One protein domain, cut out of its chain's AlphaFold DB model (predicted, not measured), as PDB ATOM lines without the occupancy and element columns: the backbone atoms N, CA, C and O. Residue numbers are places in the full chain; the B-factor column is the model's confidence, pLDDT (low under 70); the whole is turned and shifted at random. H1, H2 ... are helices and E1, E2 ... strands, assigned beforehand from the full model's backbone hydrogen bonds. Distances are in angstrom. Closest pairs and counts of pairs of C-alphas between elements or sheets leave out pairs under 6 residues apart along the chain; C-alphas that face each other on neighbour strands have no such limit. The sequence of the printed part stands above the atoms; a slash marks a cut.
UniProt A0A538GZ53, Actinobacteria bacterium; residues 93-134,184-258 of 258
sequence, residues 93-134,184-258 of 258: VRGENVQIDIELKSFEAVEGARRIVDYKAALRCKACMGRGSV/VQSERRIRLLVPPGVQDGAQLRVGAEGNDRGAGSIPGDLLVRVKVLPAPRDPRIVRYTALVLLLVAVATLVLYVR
ATOM      1  N   VAL A  93     119.090  22.434 -22.567       85.56
ATOM      2  CA  VAL A  93     119.435  22.313 -21.162       85.56
ATOM      3  C   VAL A  93     118.728  23.436 -20.421       85.56
ATOM      4  O   VAL A  93     118.950  24.617 -20.691       85.56
ATOM      5  N   ARG A  94     117.845  23.070 -19.497       90.00
ATOM      6  CA  ARG A  94     117.161  24.034 -18.644       90.00
ATOM      7  C   ARG A  94     117.944  24.221 -17.353       90.00
ATOM      8  O   ARG A  94     118.510  23.265 -16.818       90.00
ATOM      9  N   GLY A  95     118.008  25.458 -16.885       90.62
ATOM     10  CA  GLY A  95     118.536  25.762 -15.567       90.62
ATOM     11  C   GLY A  95     117.555  25.379 -14.459       90.62
ATOM     12  O   GLY A  95     116.369  25.138 -14.697       90.62
ATOM     13  N   GLU A  96     118.079  25.274 -13.244       93.19
ATOM     14  CA  GLU A  96     117.307  24.864 -12.073       93.19
ATOM     15  C   GLU A  96     116.359  25.975 -11.609       93.19
ATOM     16  O   GLU A  96     116.647  27.171 -11.730       93.19
ATOM     17  N   ASN A  97     115.213  25.577 -11.062       95.31
ATOM     18  CA  ASN A  97     114.267  26.522 -10.487       95.31
ATOM     19  C   ASN A  97     114.794  27.043  -9.147       95.31
ATOM     20  O   ASN A  97     115.333  26.278  -8.349       95.31
ATOM     21  N   VAL A  98     114.589  28.328  -8.879       95.25
ATOM     22  CA  VAL A  98     114.913  28.933  -7.582       95.25
ATOM     23  C   VAL A  98     113.650  28.933  -6.735       95.25
ATOM     24  O   VAL A  98     112.614  29.406  -7.196       95.25
ATOM     25  N   GLN A  99     113.715  28.410  -5.509       95.31
ATOM     26  CA  GLN A  99     112.601  28.472  -4.564       95.31
ATOM     27  C   GLN A  99     112.885  29.511  -3.481       95.31
ATOM     28  O   GLN A  99     113.937  29.473  -2.846       95.31
ATOM     29  N   ILE A 100     111.930  30.410  -3.260       95.12
ATOM     30  CA  ILE A 100     111.961  31.370  -2.156       95.12
ATOM     31  C   ILE A 100     110.632  31.355  -1.412       95.12
ATOM     32  O   ILE A 100     109.578  31.135  -2.012       95.12
ATOM     33  N   ASP A 101     110.687  31.650  -0.120       94.62
ATOM     34  CA  ASP A 101     109.504  31.761   0.720       94.62
ATOM     35  C   ASP A 101     109.252  33.243   1.026       94.62
ATOM     36  O   ASP A 101     110.163  33.967   1.429       94.62
ATOM     37  N   ILE A 102     108.016  33.701   0.821       94.19
ATOM     38  CA  ILE A 102     107.588  35.044   1.226       94.19
ATOM     39  C   ILE A 102     106.584  34.944   2.360       94.19
ATOM     40  O   ILE A 102     105.666  34.126   2.325       94.19
ATOM     41  N   GLU A 103     106.731  35.818   3.347       93.31
ATOM     42  CA  GLU A 103     105.775  35.924   4.440       93.31
ATOM     43  C   GLU A 103     104.787  37.053   4.148       93.31
ATOM     44  O   GLU A 103     105.173  38.206   3.934       93.31
ATOM     45  N   LEU A 104     103.500  36.712   4.126       92.75
ATOM     46  CA  LEU A 104     102.410  37.670   3.986       92.75
ATOM     47  C   LEU A 104     101.596  37.715   5.264       92.75
ATOM     48  O   LEU A 104     101.349  36.696   5.909       92.75
ATOM     49  N   LYS A 105     101.134  38.907   5.622       91.81
ATOM     50  CA  LYS A 105     100.150  39.038   6.695       91.81
ATOM     51  C   LYS A 105      98.790  38.550   6.191       91.81
ATOM     52  O   LYS A 105      98.475  38.686   5.014       91.81
ATOM     53  N   SER A 106      97.958  38.038   7.096       88.44
ATOM     54  CA  SER A 106      96.597  37.572   6.775       88.44
ATOM     55  C   SER A 106      95.765  38.566   5.951       88.44
ATOM     56  O   SER A 106      95.127  38.154   4.989       88.44
ATOM     57  N   PHE A 107      95.803  39.865   6.266       87.75
ATOM     58  CA  PHE A 107      95.073  40.873   5.483       87.75
ATOM     59  C   PHE A 107      95.645  41.051   4.064       87.75
ATOM     60  O   PHE A 107      94.885  41.156   3.107       87.75
ATOM     61  N   GLU A 108      96.974  40.996   3.908       90.62
ATOM     62  CA  GLU A 108      97.651  41.114   2.607       90.62
ATOM     63  C   GLU A 108      97.328  39.929   1.692       90.62
ATOM     64  O   GLU A 108      97.267  40.080   0.474       90.62
ATOM     65  N   ALA A 109      97.104  38.748   2.272       90.06
ATOM     66  CA  ALA A 109      96.691  37.568   1.524       90.06
ATOM     67  C   ALA A 109      95.261  37.698   0.968       90.06
ATOM     68  O   ALA A 109      94.985  37.201  -0.121       90.06
ATOM     69  N   VAL A 110      94.361  38.395   1.677       91.69
ATOM     70  CA  VAL A 110      92.975  38.632   1.234       91.69
ATOM     71  C   VAL A 110      92.911  39.742   0.186       91.69
ATOM     72  O   VAL A 110      92.287  39.552  -0.853       91.69
ATOM     73  N   GLU A 111      93.570  40.877   0.427       91.94
ATOM     74  CA  GLU A 111      93.519  42.055  -0.456       91.94
ATOM     75  C   GLU A 111      94.426  41.931  -1.691       91.94
ATOM     76  O   GLU A 111      94.215  42.608  -2.700       91.94
ATOM     77  N   GLY A 112      95.415  41.037  -1.637       91.62
ATOM     78  CA  GLY A 112      96.495  40.969  -2.612       91.62
ATOM     79  C   GLY A 112      97.593  41.981  -2.282       91.62
ATOM     80  O   GLY A 112      97.371  43.020  -1.662       91.62
ATOM     81  N   ALA A 113      98.820  41.676  -2.695       91.19
ATOM     82  CA  ALA A 113      99.982  42.473  -2.325       91.19
ATOM     83  C   ALA A 113     100.943  42.647  -3.496       91.19
ATOM     84  O   ALA A 113     101.176  41.739  -4.294       91.19
ATOM     85  N   ARG A 114     101.564  43.825  -3.569       93.81
ATOM     86  CA  ARG A 114     102.727  44.069  -4.426       93.81
ATOM     87  C   ARG A 114     103.961  44.037  -3.545       93.81
ATOM     88  O   ARG A 114     104.119  44.893  -2.677       93.81
ATOM     89  N   ARG A 115     104.831  43.054  -3.755       89.75
ATOM     90  CA  ARG A 115     106.068  42.899  -2.981       89.75
ATOM     91  C   ARG A 115     107.272  42.968  -3.903       89.75
ATOM     92  O   ARG A 115     107.260  42.442  -5.010       89.75
ATOM     93  N   ILE A 116     108.306  43.651  -3.436       93.81
ATOM     94  CA  ILE A 116     109.622  43.626  -4.062       93.81
ATOM     95  C   ILE A 116     110.421  42.586  -3.298       93.81
ATOM     96  O   ILE A 116     110.540  42.698  -2.079       93.81
ATOM     97  N   VAL A 117     110.908  41.574  -4.004       93.25
ATOM     98  CA  VAL A 117     111.664  40.482  -3.397       93.25
ATOM     99  C   VAL A 117     113.037  40.426  -4.037       93.25
ATOM    100  O   VAL A 117     113.157  40.423  -5.266       93.25
ATOM    101  N   ASP A 118     114.048  40.411  -3.179       94.56
ATOM    102  CA  ASP A 118     115.441  40.242  -3.554       94.56
ATOM    103  C   ASP A 118     115.816  38.768  -3.357       94.56
ATOM    104  O   ASP A 118     115.523  38.178  -2.316       94.56
ATOM    105  N   TYR A 119     116.417  38.149  -4.371       95.00
ATOM    106  CA  TYR A 119     116.806  36.740  -4.347       95.00
ATOM    107  C   TYR A 119     118.128  36.531  -5.086       95.00
ATOM    108  O   TYR A 119     118.506  37.314  -5.958       95.00
ATOM    109  N   LYS A 120     118.850  35.466  -4.735       94.81
ATOM    110  CA  LYS A 120     120.102  35.086  -5.400       94.81
ATOM    111  C   LYS A 120     119.806  34.095  -6.515       94.81
ATOM    112  O   LYS A 120     119.106  33.113  -6.289       94.81
ATOM    113  N   ALA A 121     120.358  34.349  -7.696       94.69
ATOM    114  CA  ALA A 121     120.288  33.429  -8.823       94.69
ATOM    115  C   ALA A 121     121.609  33.405  -9.597       94.69
ATOM    116  O   ALA A 121     122.350  34.394  -9.654       94.69
ATOM    117  N   ALA A 122     121.898  32.261 -10.211       94.69
ATOM    118  CA  ALA A 122     122.974  32.130 -11.178       94.69
ATOM    119  C   ALA A 122     122.531  32.754 -12.504       94.69
ATOM    120  O   ALA A 122     121.602  32.268 -13.144       94.69
ATOM    121  N   LEU A 123     123.189  33.834 -12.921       93.38
ATOM    122  CA  LEU A 123     122.918  34.484 -14.198       93.38
ATOM    123  C   LEU A 123     123.989  34.165 -15.214       93.38
ATOM    124  O   LEU A 123     125.158  33.975 -14.889       93.38
ATOM    125  N   ARG A 124     123.586  34.192 -16.481       91.94
ATOM    126  CA  ARG A 124     124.518  34.101 -17.594       91.94
ATOM    127  C   ARG A 124     125.558  35.209 -17.495       91.94
ATOM    128  O   ARG A 124     125.219  36.394 -17.422       91.94
ATOM    129  N   CYS A 125     126.831  34.829 -17.544       90.81
ATOM    130  CA  CYS A 125     127.916  35.794 -17.557       90.81
ATOM    131  C   CYS A 125     127.809  36.678 -18.809       90.81
ATOM    132  O   CYS A 125     127.833  36.179 -19.936       90.81
ATOM    133  N   LYS A 126     127.710  37.998 -18.614       90.31
ATOM    134  CA  LYS A 126     127.567  38.963 -19.717       90.31
ATOM    135  C   LYS A 126     128.833  39.070 -20.573       90.31
ATOM    136  O   LYS A 126     128.712  39.246 -21.777       90.31
ATOM    137  N   ALA A 127     130.021  38.915 -19.981       88.12
ATOM    138  CA  ALA A 127     131.291  39.033 -20.701       88.12
ATOM    139  C   ALA A 127     131.526  37.897 -21.713       88.12
ATOM    140  O   ALA A 127     131.908  38.158 -22.848       88.12
ATOM    141  N   CYS A 128     131.274  36.640 -21.333       85.25
ATOM    142  CA  CYS A 128     131.464  35.484 -22.224       85.25
ATOM    143  C   CYS A 128     130.165  34.983 -22.877       85.25
ATOM    144  O   CYS A 128     130.196  34.019 -23.646       85.25
ATOM    145  N   MET A 129     129.024  35.608 -22.561       84.69
ATOM    146  CA  MET A 129     127.676  35.192 -22.974       84.69
ATOM    147  C   MET A 129     127.352  33.731 -22.618       84.69
ATOM    148  O   MET A 129     126.651  33.039 -23.354       84.69
ATOM    149  N   GLY A 130     127.863  33.242 -21.486       84.69
ATOM    150  CA  GLY A 130     127.627  31.869 -21.038       84.69
ATOM    151  C   GLY A 130     128.623  30.826 -21.540       84.69
ATOM    152  O   GLY A 130     128.470  29.657 -21.201       84.69
ATOM    153  N   ARG A 131     129.628  31.209 -22.340       80.88
ATOM    154  CA  ARG A 131     130.615  30.263 -22.896       80.88
ATOM    155  C   ARG A 131     131.706  29.843 -21.911       80.88
ATOM    156  O   ARG A 131     132.324  28.809 -22.115       80.88
ATOM    157  N   GLY A 132     131.960  30.642 -20.876       83.25
ATOM    158  CA  GLY A 132     133.029  30.396 -19.901       83.25
ATOM    159  C   GLY A 132     134.410  30.898 -20.334       83.25
ATOM    160  O   GLY A 132     135.246  31.175 -19.478       83.25
ATOM    161  N   SER A 133     134.636  31.142 -21.623       81.62
ATOM    162  CA  SER A 133     135.899  31.651 -22.168       81.62
ATOM    163  C   SER A 133     135.737  32.972 -22.927       81.62
ATOM    164  O   SER A 133     134.638  33.355 -23.342       81.62
ATOM    165  N   VAL A 134     136.843  33.700 -23.061       76.12
ATOM    166  CA  VAL A 134     136.974  34.909 -23.878       76.12
ATOM    167  C   VAL A 134     137.828  34.542 -25.088       76.12
ATOM    168  O   VAL A 134     138.936  34.038 -24.940       76.12
ATOM    169  N   VAL A 184     127.402  33.581 -13.282       94.50
ATOM    170  CA  VAL A 184     127.803  34.441 -12.164       94.50
ATOM    171  C   VAL A 184     126.649  34.501 -11.175       94.50
ATOM    172  O   VAL A 184     125.516  34.805 -11.557       94.50
ATOM    173  N   GLN A 185     126.921  34.227  -9.900       93.81
ATOM    174  CA  GLN A 185     125.931  34.417  -8.844       93.81
ATOM    175  C   GLN A 185     125.712  35.906  -8.590       93.81
ATOM    176  O   GLN A 185     126.658  36.654  -8.349       93.81
ATOM    177  N   SER A 186     124.459  36.343  -8.651       91.94
ATOM    178  CA  SER A 186     124.107  37.741  -8.408       91.94
ATOM    179  C   SER A 186     122.733  37.867  -7.764       91.94
ATOM    180  O   SER A 186     121.875  36.994  -7.909       91.94
ATOM    181  N   GLU A 187     122.540  38.955  -7.020       94.38
ATOM    182  CA  GLU A 187     121.249  39.301  -6.429       94.38
ATOM    183  C   GLU A 187     120.362  39.988  -7.470       94.38
ATOM    184  O   GLU A 187     120.775  40.932  -8.151       94.38
ATOM    185  N   ARG A 188     119.129  39.501  -7.603       92.88
ATOM    186  CA  ARG A 188     118.091  40.063  -8.464       92.88
ATOM    187  C   ARG A 188     116.932  40.556  -7.628       92.88
ATOM    188  O   ARG A 188     116.563  39.948  -6.632       92.88
ATOM    189  N   ARG A 189     116.322  41.630  -8.118       94.31
ATOM    190  CA  ARG A 189     115.127  42.242  -7.555       94.31
ATOM    191  C   ARG A 189     113.968  42.066  -8.517       94.31
ATOM    192  O   ARG A 189     114.051  42.537  -9.652       94.31
ATOM    193  N   ILE A 190     112.876  41.465  -8.060       93.62
ATOM    194  CA  ILE A 190     111.653  41.345  -8.856       93.62
ATOM    195  C   ILE A 190     110.444  41.925  -8.130       93.62
ATOM    196  O   ILE A 190     110.306  41.820  -6.911       93.62
ATOM    197  N   ARG A 191     109.562  42.569  -8.899       94.62
ATOM    198  CA  ARG A 191     108.252  43.022  -8.426       94.62
ATOM    199  C   ARG A 191     107.266  41.875  -8.596       94.62
ATOM    200  O   ARG A 191     106.839  41.594  -9.712       94.62
ATOM    201  N   LEU A 192     106.917  41.228  -7.496       93.25
ATOM    202  CA  LEU A 192     105.933  40.161  -7.458       93.25
ATOM    203  C   LEU A 192     104.540  40.742  -7.200       93.25
ATOM    204  O   LEU A 192     104.330  41.495  -6.243       93.25
ATOM    205  N   LEU A 193     103.590  40.369  -8.054       92.88
ATOM    206  CA  LEU A 193     102.171  40.636  -7.854       92.88
ATOM    207  C   LEU A 193     101.520  39.383  -7.270       92.88
ATOM    208  O   LEU A 193     101.402  38.369  -7.954       92.88
ATOM    209  N   VAL A 194     101.108  39.462  -6.007       93.88
ATOM    210  CA  VAL A 194     100.361  38.400  -5.337       93.88
ATOM    211  C   VAL A 194      98.867  38.672  -5.531       93.88
ATOM    212  O   VAL A 194      98.405  39.745  -5.126       93.88
ATOM    213  N   PRO A 195      98.113  37.750  -6.155       93.12
ATOM    214  CA  PRO A 195      96.679  37.921  -6.340       93.12
ATOM    215  C   PRO A 195      95.930  37.883  -4.995       93.12
ATOM    216  O   PRO A 195      96.400  37.239  -4.053       93.12
ATOM    217  N   PRO A 196      94.769  38.553  -4.896       94.19
ATOM    218  CA  PRO A 196      93.919  38.486  -3.711       94.19
ATOM    219  C   PRO A 196      93.385  37.066  -3.481       94.19
ATOM    220  O   PRO A 196      93.144  36.318  -4.429       94.19
ATOM    221  N   GLY A 197      93.168  36.707  -2.216       91.62
ATOM    222  CA  GLY A 197      92.634  35.405  -1.809       91.62
ATOM    223  C   GLY A 197      93.646  34.256  -1.847       91.62
ATOM    224  O   GLY A 197      93.247  33.096  -1.953       91.62
ATOM    225  N   VAL A 198      94.948  34.550  -1.780       94.00
ATOM    226  CA  VAL A 198      95.987  33.510  -1.786       94.00
ATOM    227  C   VAL A 198      95.967  32.713  -0.475       94.00
ATOM    228  O   VAL A 198      95.851  33.279   0.612       94.00
ATOM    229  N   GLN A 199      96.071  31.387  -0.571       91.69
ATOM    230  CA  GLN A 199      96.101  30.498   0.594       91.69
ATOM    231  C   GLN A 199      97.530  30.265   1.094       91.69
ATOM    232  O   GLN A 199      98.504  30.453   0.363       91.69
ATOM    233  N   ASP A 200      97.648  29.823   2.346       92.56
ATOM    234  CA  ASP A 200      98.925  29.381   2.903       92.56
ATOM    235  C   ASP A 200      99.484  28.184   2.117       92.56
ATOM    236  O   ASP A 200      98.752  27.271   1.738       92.56
ATOM    237  N   GLY A 201     100.784  28.213   1.832       91.50
ATOM    238  CA  GLY A 201     101.464  27.197   1.031       91.50
ATOM    239  C   GLY A 201     101.282  27.329  -0.485       91.50
ATOM    240  O   GLY A 201     101.853  26.522  -1.221       91.50
ATOM    241  N   ALA A 202     100.545  28.331  -0.976       93.50
ATOM    242  CA  ALA A 202     100.399  28.566  -2.411       93.50
ATOM    243  C   ALA A 202     101.758  28.812  -3.089       93.50
ATOM    244  O   ALA A 202     102.631  29.482  -2.534       93.50
ATOM    245  N   GLN A 203     101.929  28.300  -4.310       94.62
ATOM    246  CA  GLN A 203     103.140  28.499  -5.108       94.62
ATOM    247  C   GLN A 203     102.849  29.384  -6.320       94.62
ATOM    248  O   GLN A 203     102.072  29.021  -7.201       94.62
ATOM    249  N   LEU A 204     103.502  30.543  -6.377       93.44
ATOM    250  CA  LEU A 204     103.473  31.451  -7.517       93.44
ATOM    251  C   LEU A 204     104.706  31.204  -8.385       93.44
ATOM    252  O   LEU A 204     105.831  31.194  -7.891       93.44
ATOM    253  N   ARG A 205     104.498  31.020  -9.689       95.19
ATOM    254  CA  ARG A 205     105.573  30.785 -10.656       95.19
ATOM    255  C   ARG A 205     105.832  32.047 -11.465       95.19
ATOM    256  O   ARG A 205     104.926  32.548 -12.126       95.19
ATOM    257  N   VAL A 206     107.081  32.500 -11.478       94.06
ATOM    258  CA  VAL A 206     107.553  33.547 -12.386       94.06
ATOM    259  C   VAL A 206     108.531  32.931 -13.382       94.06
ATOM    260  O   VAL A 206     109.548  32.352 -13.000       94.06
ATOM    261  N   GLY A 207     108.181  32.992 -14.667       93.25
ATOM    262  CA  GLY A 207     108.928  32.321 -15.730       93.25
ATOM    263  C   GLY A 207     110.282  32.970 -16.017       93.25
ATOM    264  O   GLY A 207     110.385  34.192 -15.976       93.25
ATOM    265  N   ALA A 208     111.287  32.153 -16.350       91.00
ATOM    266  CA  ALA A 208     112.631  32.581 -16.777       91.00
ATOM    267  C   ALA A 208     113.422  33.438 -15.759       91.00
ATOM    268  O   ALA A 208     114.386  34.121 -16.111       91.00
ATOM    269  N   GLU A 209     113.031  33.382 -14.487       93.88
ATOM    270  CA  GLU A 209     113.649  34.110 -13.372       93.88
ATOM    271  C   GLU A 209     114.425  33.181 -12.413       93.88
ATOM    272  O   GLU A 209     114.844  33.598 -11.341       93.88
ATOM    273  N   GLY A 210     114.620  31.913 -12.781       92.81
ATOM    274  CA  GLY A 210     115.444  30.960 -12.035       92.81
ATOM    275  C   GLY A 210     116.929  31.020 -12.411       92.81
ATOM    276  O   GLY A 210     117.429  32.028 -12.914       92.81
ATOM    277  N   ASN A 211     117.645  29.919 -12.184       94.06
ATOM    278  CA  ASN A 211     119.067  29.818 -12.511       94.06
ATOM    279  C   ASN A 211     119.273  29.616 -14.019       94.06
ATOM    280  O   ASN A 211     118.513  28.897 -14.663       94.06
ATOM    281  N   ASP A 212     120.314  30.222 -14.585       93.31
ATOM    282  CA  ASP A 212     120.826  29.958 -15.936       93.31
ATOM    283  C   ASP A 212     121.968  28.928 -15.856       93.31
ATOM    284  O   ASP A 212     122.621  28.794 -14.820       93.31
ATOM    285  N   ARG A 213     122.211  28.181 -16.940       90.12
ATOM    286  CA  ARG A 213     123.250  27.137 -17.003       90.12
ATOM    287  C   ARG A 213     124.308  27.401 -18.083       90.12
ATOM    288  O   ARG A 213     124.996  26.480 -18.512       90.12
ATOM    289  N   GLY A 214     124.423  28.641 -18.552       85.69
ATOM    290  CA  GLY A 214     125.383  29.058 -19.569       85.69
ATOM    291  C   GLY A 214     124.812  29.079 -20.989       85.69
ATOM    292  O   GLY A 214     123.601  29.159 -21.219       85.69
ATOM    293  N   ALA A 215     125.712  29.071 -21.974       82.69
ATOM    294  CA  ALA A 215     125.370  29.272 -23.379       82.69
ATOM    295  C   ALA A 215     124.401  28.195 -23.898       82.69
ATOM    296  O   ALA A 215     124.608  27.001 -23.699       82.69
ATOM    297  N   GLY A 216     123.339  28.632 -24.579       80.88
ATOM    298  CA  GLY A 216     122.315  27.743 -25.138       80.88
ATOM    299  C   GLY A 216     121.320  27.175 -24.119       80.88
ATOM    300  O   GLY A 216     120.403  26.465 -24.524       80.88
ATOM    301  N   SER A 217     121.460  27.500 -22.829       88.81
ATOM    302  CA  SER A 217     120.490  27.096 -21.810       88.81
ATOM    303  C   SER A 217     119.270  28.023 -21.767       88.81
ATOM    304  O   SER A 217     119.347  29.200 -22.143       88.81
ATOM    305  N   ILE A 218     118.136  27.488 -21.310       91.06
ATOM    306  CA  ILE A 218     116.960  28.285 -20.929       91.06
ATOM    307  C   ILE A 218     116.978  28.433 -19.404       91.06
ATOM    308  O   ILE A 218     117.095  27.411 -18.721       91.06
ATOM    309  N   PRO A 219     116.837  29.650 -18.852       93.50
ATOM    310  CA  PRO A 219     116.729  29.834 -17.412       93.50
ATOM    311  C   PRO A 219     115.597  29.000 -16.795       93.50
ATOM    312  O   PRO A 219     114.550  28.765 -17.414       93.50
ATOM    313  N   GLY A 220     115.804  28.556 -15.560       94.25
ATOM    314  CA  GLY A 220     114.737  27.998 -14.737       94.25
ATOM    315  C   GLY A 220     113.674  29.046 -14.397       94.25
ATOM    316  O   GLY A 220     113.720  30.194 -14.842       94.25
ATOM    317  N   ASP A 221     112.719  28.663 -13.562       95.62
ATOM    318  CA  ASP A 221     111.684  29.560 -13.051       95.62
ATOM    319  C   ASP A 221     111.929  29.920 -11.585       95.62
ATOM    320  O   ASP A 221     112.560  29.169 -10.838       95.62
ATOM    321  N   LEU A 222     111.385  31.059 -11.163       96.25
ATOM    322  CA  LEU A 222     111.305  31.431  -9.757       96.25
ATOM    323  C   LEU A 222     109.985  30.904  -9.183       96.25
ATOM    324  O   LEU A 222     108.902  31.275  -9.641       96.25
ATOM    325  N   LEU A 223     110.083  30.034  -8.185       96.00
ATOM    326  CA  LEU A 223     108.962  29.459  -7.452       96.00
ATOM    327  C   LEU A 223     108.859  30.152  -6.096       96.00
ATOM    328  O   LEU A 223     109.685  29.948  -5.208       96.00
ATOM    329  N   VAL A 224     107.835  30.979  -5.937       95.69
ATOM    330  CA  VAL A 224     107.586  31.719  -4.703       95.69
ATOM    331  C   VAL A 224     106.528  30.990  -3.891       95.69
ATOM    332  O   VAL A 224     105.361  30.957  -4.281       95.69
ATOM    333  N   ARG A 225     106.920  30.405  -2.761       95.75
ATOM    334  CA  ARG A 225     105.987  29.811  -1.802       95.75
ATOM    335  C   ARG A 225     105.493  30.898  -0.855       95.75
ATOM    336  O   ARG A 225     106.277  31.596  -0.217       95.75
ATOM    337  N   VAL A 226     104.181  31.041  -0.763       95.38
ATOM    338  CA  VAL A 226     103.539  32.002   0.127       95.38
ATOM    339  C   VAL A 226     103.315  31.352   1.482       95.38
ATOM    340  O   VAL A 226     102.675  30.306   1.569       95.38
ATOM    341  N   LYS A 227     103.815  31.990   2.536       94.81
ATOM    342  CA  LYS A 227     103.543  31.637   3.925       94.81
ATOM    343  C   LYS A 227     102.684  32.732   4.546       94.81
ATOM    344  O   LYS A 227     103.127  33.873   4.687       94.81
ATOM    345  N   VAL A 228     101.444  32.408   4.887       93.31
ATOM    346  CA  VAL A 228     100.503  33.367   5.471       93.31
ATOM    347  C   VAL A 228     100.647  33.328   6.985       93.31
ATOM    348  O   VAL A 228     100.337  32.336   7.642       93.31
ATOM    349  N   LEU A 229     101.116  34.434   7.559       91.25
ATOM    350  CA  LEU A 229     101.181  34.591   9.002       91.25
ATOM    351  C   LEU A 229      99.756  34.643   9.573       91.25
ATOM    352  O   LEU A 229      98.897  35.352   9.026       91.25
ATOM    353  N   PRO A 230      99.494  33.936  10.688       84.44
ATOM    354  CA  PRO A 230      98.188  33.959  11.323       84.44
ATOM    355  C   PRO A 230      97.813  35.395  11.689       84.44
ATOM    356  O   PRO A 230      98.669  36.221  12.019       84.44
ATOM    357  N   ALA A 231      96.517  35.701  11.625       77.69
ATOM    358  CA  ALA A 231      96.029  37.003  12.052       77.69
ATOM    359  C   ALA A 231      96.484  37.288  13.492       77.69
ATOM    360  O   ALA A 231      96.429  36.377  14.331       77.69
ATOM    361  N   PRO A 232      96.934  38.522  13.795       77.38
ATOM    362  CA  PRO A 232      97.235  38.888  15.166       77.38
ATOM    363  C   PRO A 232      95.988  38.612  16.005       77.38
ATOM    364  O   PRO A 232      94.900  39.116  15.717       77.38
ATOM    365  N   ARG A 233      96.130  37.749  17.017       68.62
ATOM    366  CA  ARG A 233      95.083  37.533  18.014       68.62
ATOM    367  C   ARG A 233      94.979  38.812  18.827       68.62
ATOM    368  O   ARG A 233      95.648  38.937  19.843       68.62
ATOM    369  N   ASP A 234      94.138  39.739  18.386       67.25
ATOM    370  CA  ASP A 234      93.620  40.774  19.271       67.25
ATOM    371  C   ASP A 234      92.909  40.061  20.426       67.25
ATOM    372  O   ASP A 234      91.879  39.405  20.206       67.25
ATOM    373  N   PRO A 235      93.413  40.148  21.668       73.06
ATOM    374  CA  PRO A 235      92.649  39.672  22.799       73.06
ATOM    375  C   PRO A 235      91.400  40.545  22.863       73.06
ATOM    376  O   PRO A 235      91.506  41.772  22.876       73.06
ATOM    377  N   ARG A 236      90.206  39.944  22.949       75.62
ATOM    378  CA  ARG A 236      88.956  40.699  23.182       75.62
ATOM    379  C   ARG A 236      89.113  41.703  24.333       75.62
ATOM    380  O   ARG A 236      88.575  42.800  24.273       75.62
ATOM    381  N   ILE A 237      89.933  41.344  25.323       77.00
ATOM    382  CA  ILE A 237      90.346  42.173  26.455       77.00
ATOM    383  C   ILE A 237      90.928  43.521  26.007       77.00
ATOM    384  O   ILE A 237      90.492  44.531  26.531       77.00
ATOM    385  N   VAL A 238      91.832  43.569  25.020       80.81
ATOM    386  CA  VAL A 238      92.454  44.827  24.551       80.81
ATOM    387  C   VAL A 238      91.416  45.764  23.931       80.81
ATOM    388  O   VAL A 238      91.458  46.973  24.141       80.81
ATOM    389  N   ARG A 239      90.432  45.214  23.210       82.44
ATOM    390  CA  ARG A 239      89.334  46.013  22.643       82.44
ATOM    391  C   ARG A 239      88.407  46.551  23.729       82.44
ATOM    392  O   ARG A 239      88.031  47.718  23.678       82.44
ATOM    393  N   TYR A 240      88.065  45.729  24.721       87.69
ATOM    394  CA  TYR A 240      87.237  46.168  25.844       87.69
ATOM    395  C   TYR A 240      87.954  47.192  26.726       87.69
ATOM    396  O   TYR A 240      87.340  48.185  27.101       87.69
ATOM    397  N   THR A 241      89.243  47.010  27.023       90.25
ATOM    398  CA  THR A 241      90.006  47.977  27.824       90.25
ATOM    399  C   THR A 241      90.162  49.306  27.097       90.25
ATOM    400  O   THR A 241      89.947  50.347  27.712       90.25
ATOM    401  N   ALA A 242      90.446  49.297  25.790       88.44
ATOM    402  CA  ALA A 242      90.485  50.515  24.983       88.44
ATOM    403  C   ALA A 242      89.123  51.236  24.955       88.44
ATOM    404  O   ALA A 242      89.078  52.453  25.126       88.44
ATOM    405  N   LEU A 243      88.012  50.500  24.810       93.69
ATOM    406  CA  LEU A 243      86.656  51.062  24.857       93.69
ATOM    407  C   LEU A 243      86.350  51.695  26.222       93.69
ATOM    408  O   LEU A 243      85.839  52.809  26.282       93.69
ATOM    409  N   VAL A 244      86.676  51.002  27.316       95.44
ATOM    410  CA  VAL A 244      86.462  51.509  28.680       95.44
ATOM    411  C   VAL A 244      87.286  52.772  28.918       95.44
ATOM    412  O   VAL A 244      86.739  53.758  29.402       95.44
ATOM    413  N   LEU A 245      88.566  52.788  28.532       95.62
ATOM    414  CA  LEU A 245      89.416  53.978  28.652       95.62
ATOM    415  C   LEU A 245      88.874  55.158  27.838       95.62
ATOM    416  O   LEU A 245      88.874  56.283  28.333       95.62
ATOM    417  N   LEU A 246      88.369  54.908  26.627       95.75
ATOM    418  CA  LEU A 246      87.736  55.934  25.801       95.75
ATOM    419  C   LEU A 246      86.473  56.494  26.473       95.75
ATOM    420  O   LEU A 246      86.314  57.707  26.551       95.75
ATOM    421  N   LEU A 247      85.596  55.633  26.999       96.94
ATOM    422  CA  LEU A 247      84.384  56.056  27.708       96.94
ATOM    423  C   LEU A 247      84.711  56.869  28.963       96.94
ATOM    424  O   LEU A 247      84.069  57.887  29.210       96.94
ATOM    425  N   VAL A 248      85.727  56.455  29.726       97.06
ATOM    426  CA  VAL A 248      86.205  57.199  30.898       97.06
ATOM    427  C   VAL A 248      86.745  58.565  30.481       97.06
ATOM    428  O   VAL A 248      86.362  59.558  31.090       97.06
ATOM    429  N   ALA A 249      87.568  58.637  29.431       96.38
ATOM    430  CA  ALA A 249      88.106  59.896  28.917       96.38
ATOM    431  C   ALA A 249      87.006  60.844  28.406       96.38
ATOM    432  O   ALA A 249      87.059  62.047  28.643       96.38
ATOM    433  N   VAL A 250      85.982  60.313  27.731       96.62
ATOM    434  CA  VAL A 250      84.820  61.102  27.292       96.62
ATOM    435  C   VAL A 250      84.017  61.589  28.498       96.62
ATOM    436  O   VAL A 250      83.637  62.755  28.540       96.62
ATOM    437  N   ALA A 251      83.789  60.739  29.502       95.75
ATOM    438  CA  ALA A 251      83.060  61.117  30.708       95.75
ATOM    439  C   ALA A 251      83.794  62.198  31.519       95.75
ATOM    440  O   ALA A 251      83.167  63.171  31.940       95.75
ATOM    441  N   THR A 252      85.112  62.075  31.704       96.31
ATOM    442  CA  THR A 252      85.916  63.109  32.375       96.31
ATOM    443  C   THR A 252      85.932  64.412  31.586       96.31
ATOM    444  O   THR A 252      85.821  65.476  32.186       96.31
ATOM    445  N   LEU A 253      85.995  64.353  30.254       95.50
ATOM    446  CA  LEU A 253      85.929  65.543  29.407       95.50
ATOM    447  C   LEU A 253      84.559  66.237  29.493       95.50
ATOM    448  O   LEU A 253      84.502  67.456  29.622       95.50
ATOM    449  N   VAL A 254      83.457  65.479  29.503       95.31
ATOM    450  CA  VAL A 254      82.100  66.023  29.706       95.31
ATOM    451  C   VAL A 254      81.951  66.668  31.085       95.31
ATOM    452  O   VAL A 254      81.306  67.707  31.190       95.31
ATOM    453  N   LEU A 255      82.545  66.084  32.130       93.69
ATOM    454  CA  LEU A 255      82.555  66.669  33.475       93.69
ATOM    455  C   LEU A 255      83.406  67.939  33.566       93.69
ATOM    456  O   LEU A 255      83.067  68.818  34.341       93.69
ATOM    457  N   TYR A 256      84.492  68.035  32.801       93.06
ATOM    458  CA  TYR A 256      85.374  69.204  32.809       93.06
ATOM    459  C   TYR A 256      84.794  70.406  32.046       93.06
ATOM    460  O   TYR A 256      85.096  71.549  32.367       93.06
ATOM    461  N   VAL A 257      83.986  70.154  31.011       93.12
ATOM    462  CA  VAL A 257      83.359  71.197  30.176       93.12
ATOM    463  C   VAL A 257      82.054  71.737  30.791       93.12
ATOM    464  O   VAL A 257      81.540  72.758  30.335       93.12
ATOM    465  N   ARG A 258      81.513  71.065  31.812       76.75
ATOM    466  CA  ARG A 258      80.317  71.482  32.555       76.75
ATOM    467  C   ARG A 258      80.669  72.323  33.772       76.75
ATOM    468  O   ARG A 258      79.867  73.237  34.060       76.75
TER     469      ARG A 258
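This is residues 93 to 134 and 184 to 258 of the 258 residues of a protein of Actinobacteria bacterium (UniProt A0A538GZ53). A long, narrow sandwich, two small sheets face to face with E1, E5 and E4 in one and E2 and E3 in the other, has the short helix H1 at one end. Beyond that end residues 233 to 258, most of them in the long helix H2, stick out as a free arm that makes much of the length. The 117 printed residues have two named helices and five named strands, in the order E1 H1 E2 E3 E4 E5 H2, a mixed class. The sheet E1 E5 E4 is mixed, and E2 E3 is antiparallel. The whole is extended, with a radius of gyration of the C-alphas of 24.7 A and spans of 88 by 27 by 18 A.

Edge strand E1, residues 98 to 105, is parallel to inner strand E5, residues 222 to 229, with N 100 and O 223 3.0 A apart, within hydrogen-bond range. H1, residues 106 to 111, stands up from this sheet at 56 degrees; its closest C-alphas to E5 are Ser 106 and Val 228, 5.9 A. E2, residues 113 to 124, bends by 65 degrees at residue 120. It is antiparallel to E3, residues 184 to 194, with N 117 and O 190 3.0 A apart. E4, residues 203 to 206, forms a hairpin with E5, with N 204 and O 224 2.8 A apart. The facing parts of the two sheets are 9.8 A centre to centre, their strands at 36 degrees. H2, residues 236 to 257, is apart from E1 to E4 and H1. In H1 and H2 every O i to N i+4 pair is within hydrogen-bond range.

E1 begins at C-alpha 98 (114.913, 28.933, -7.582) and is 22.9 A long. H1 is 9.0 A, E2 30.1 A, E3 28.6 A, E4 9.9 A and E5 21.5 A. H2, 31.8 A, ends at C-alpha 257 (83.359, 71.197, 30.176).

Residues 135 to 183 are not printed, with 14.9 A across the cut. The link E4 to E5 is long. Residues 233 to 234 are under 70 in pLDDT.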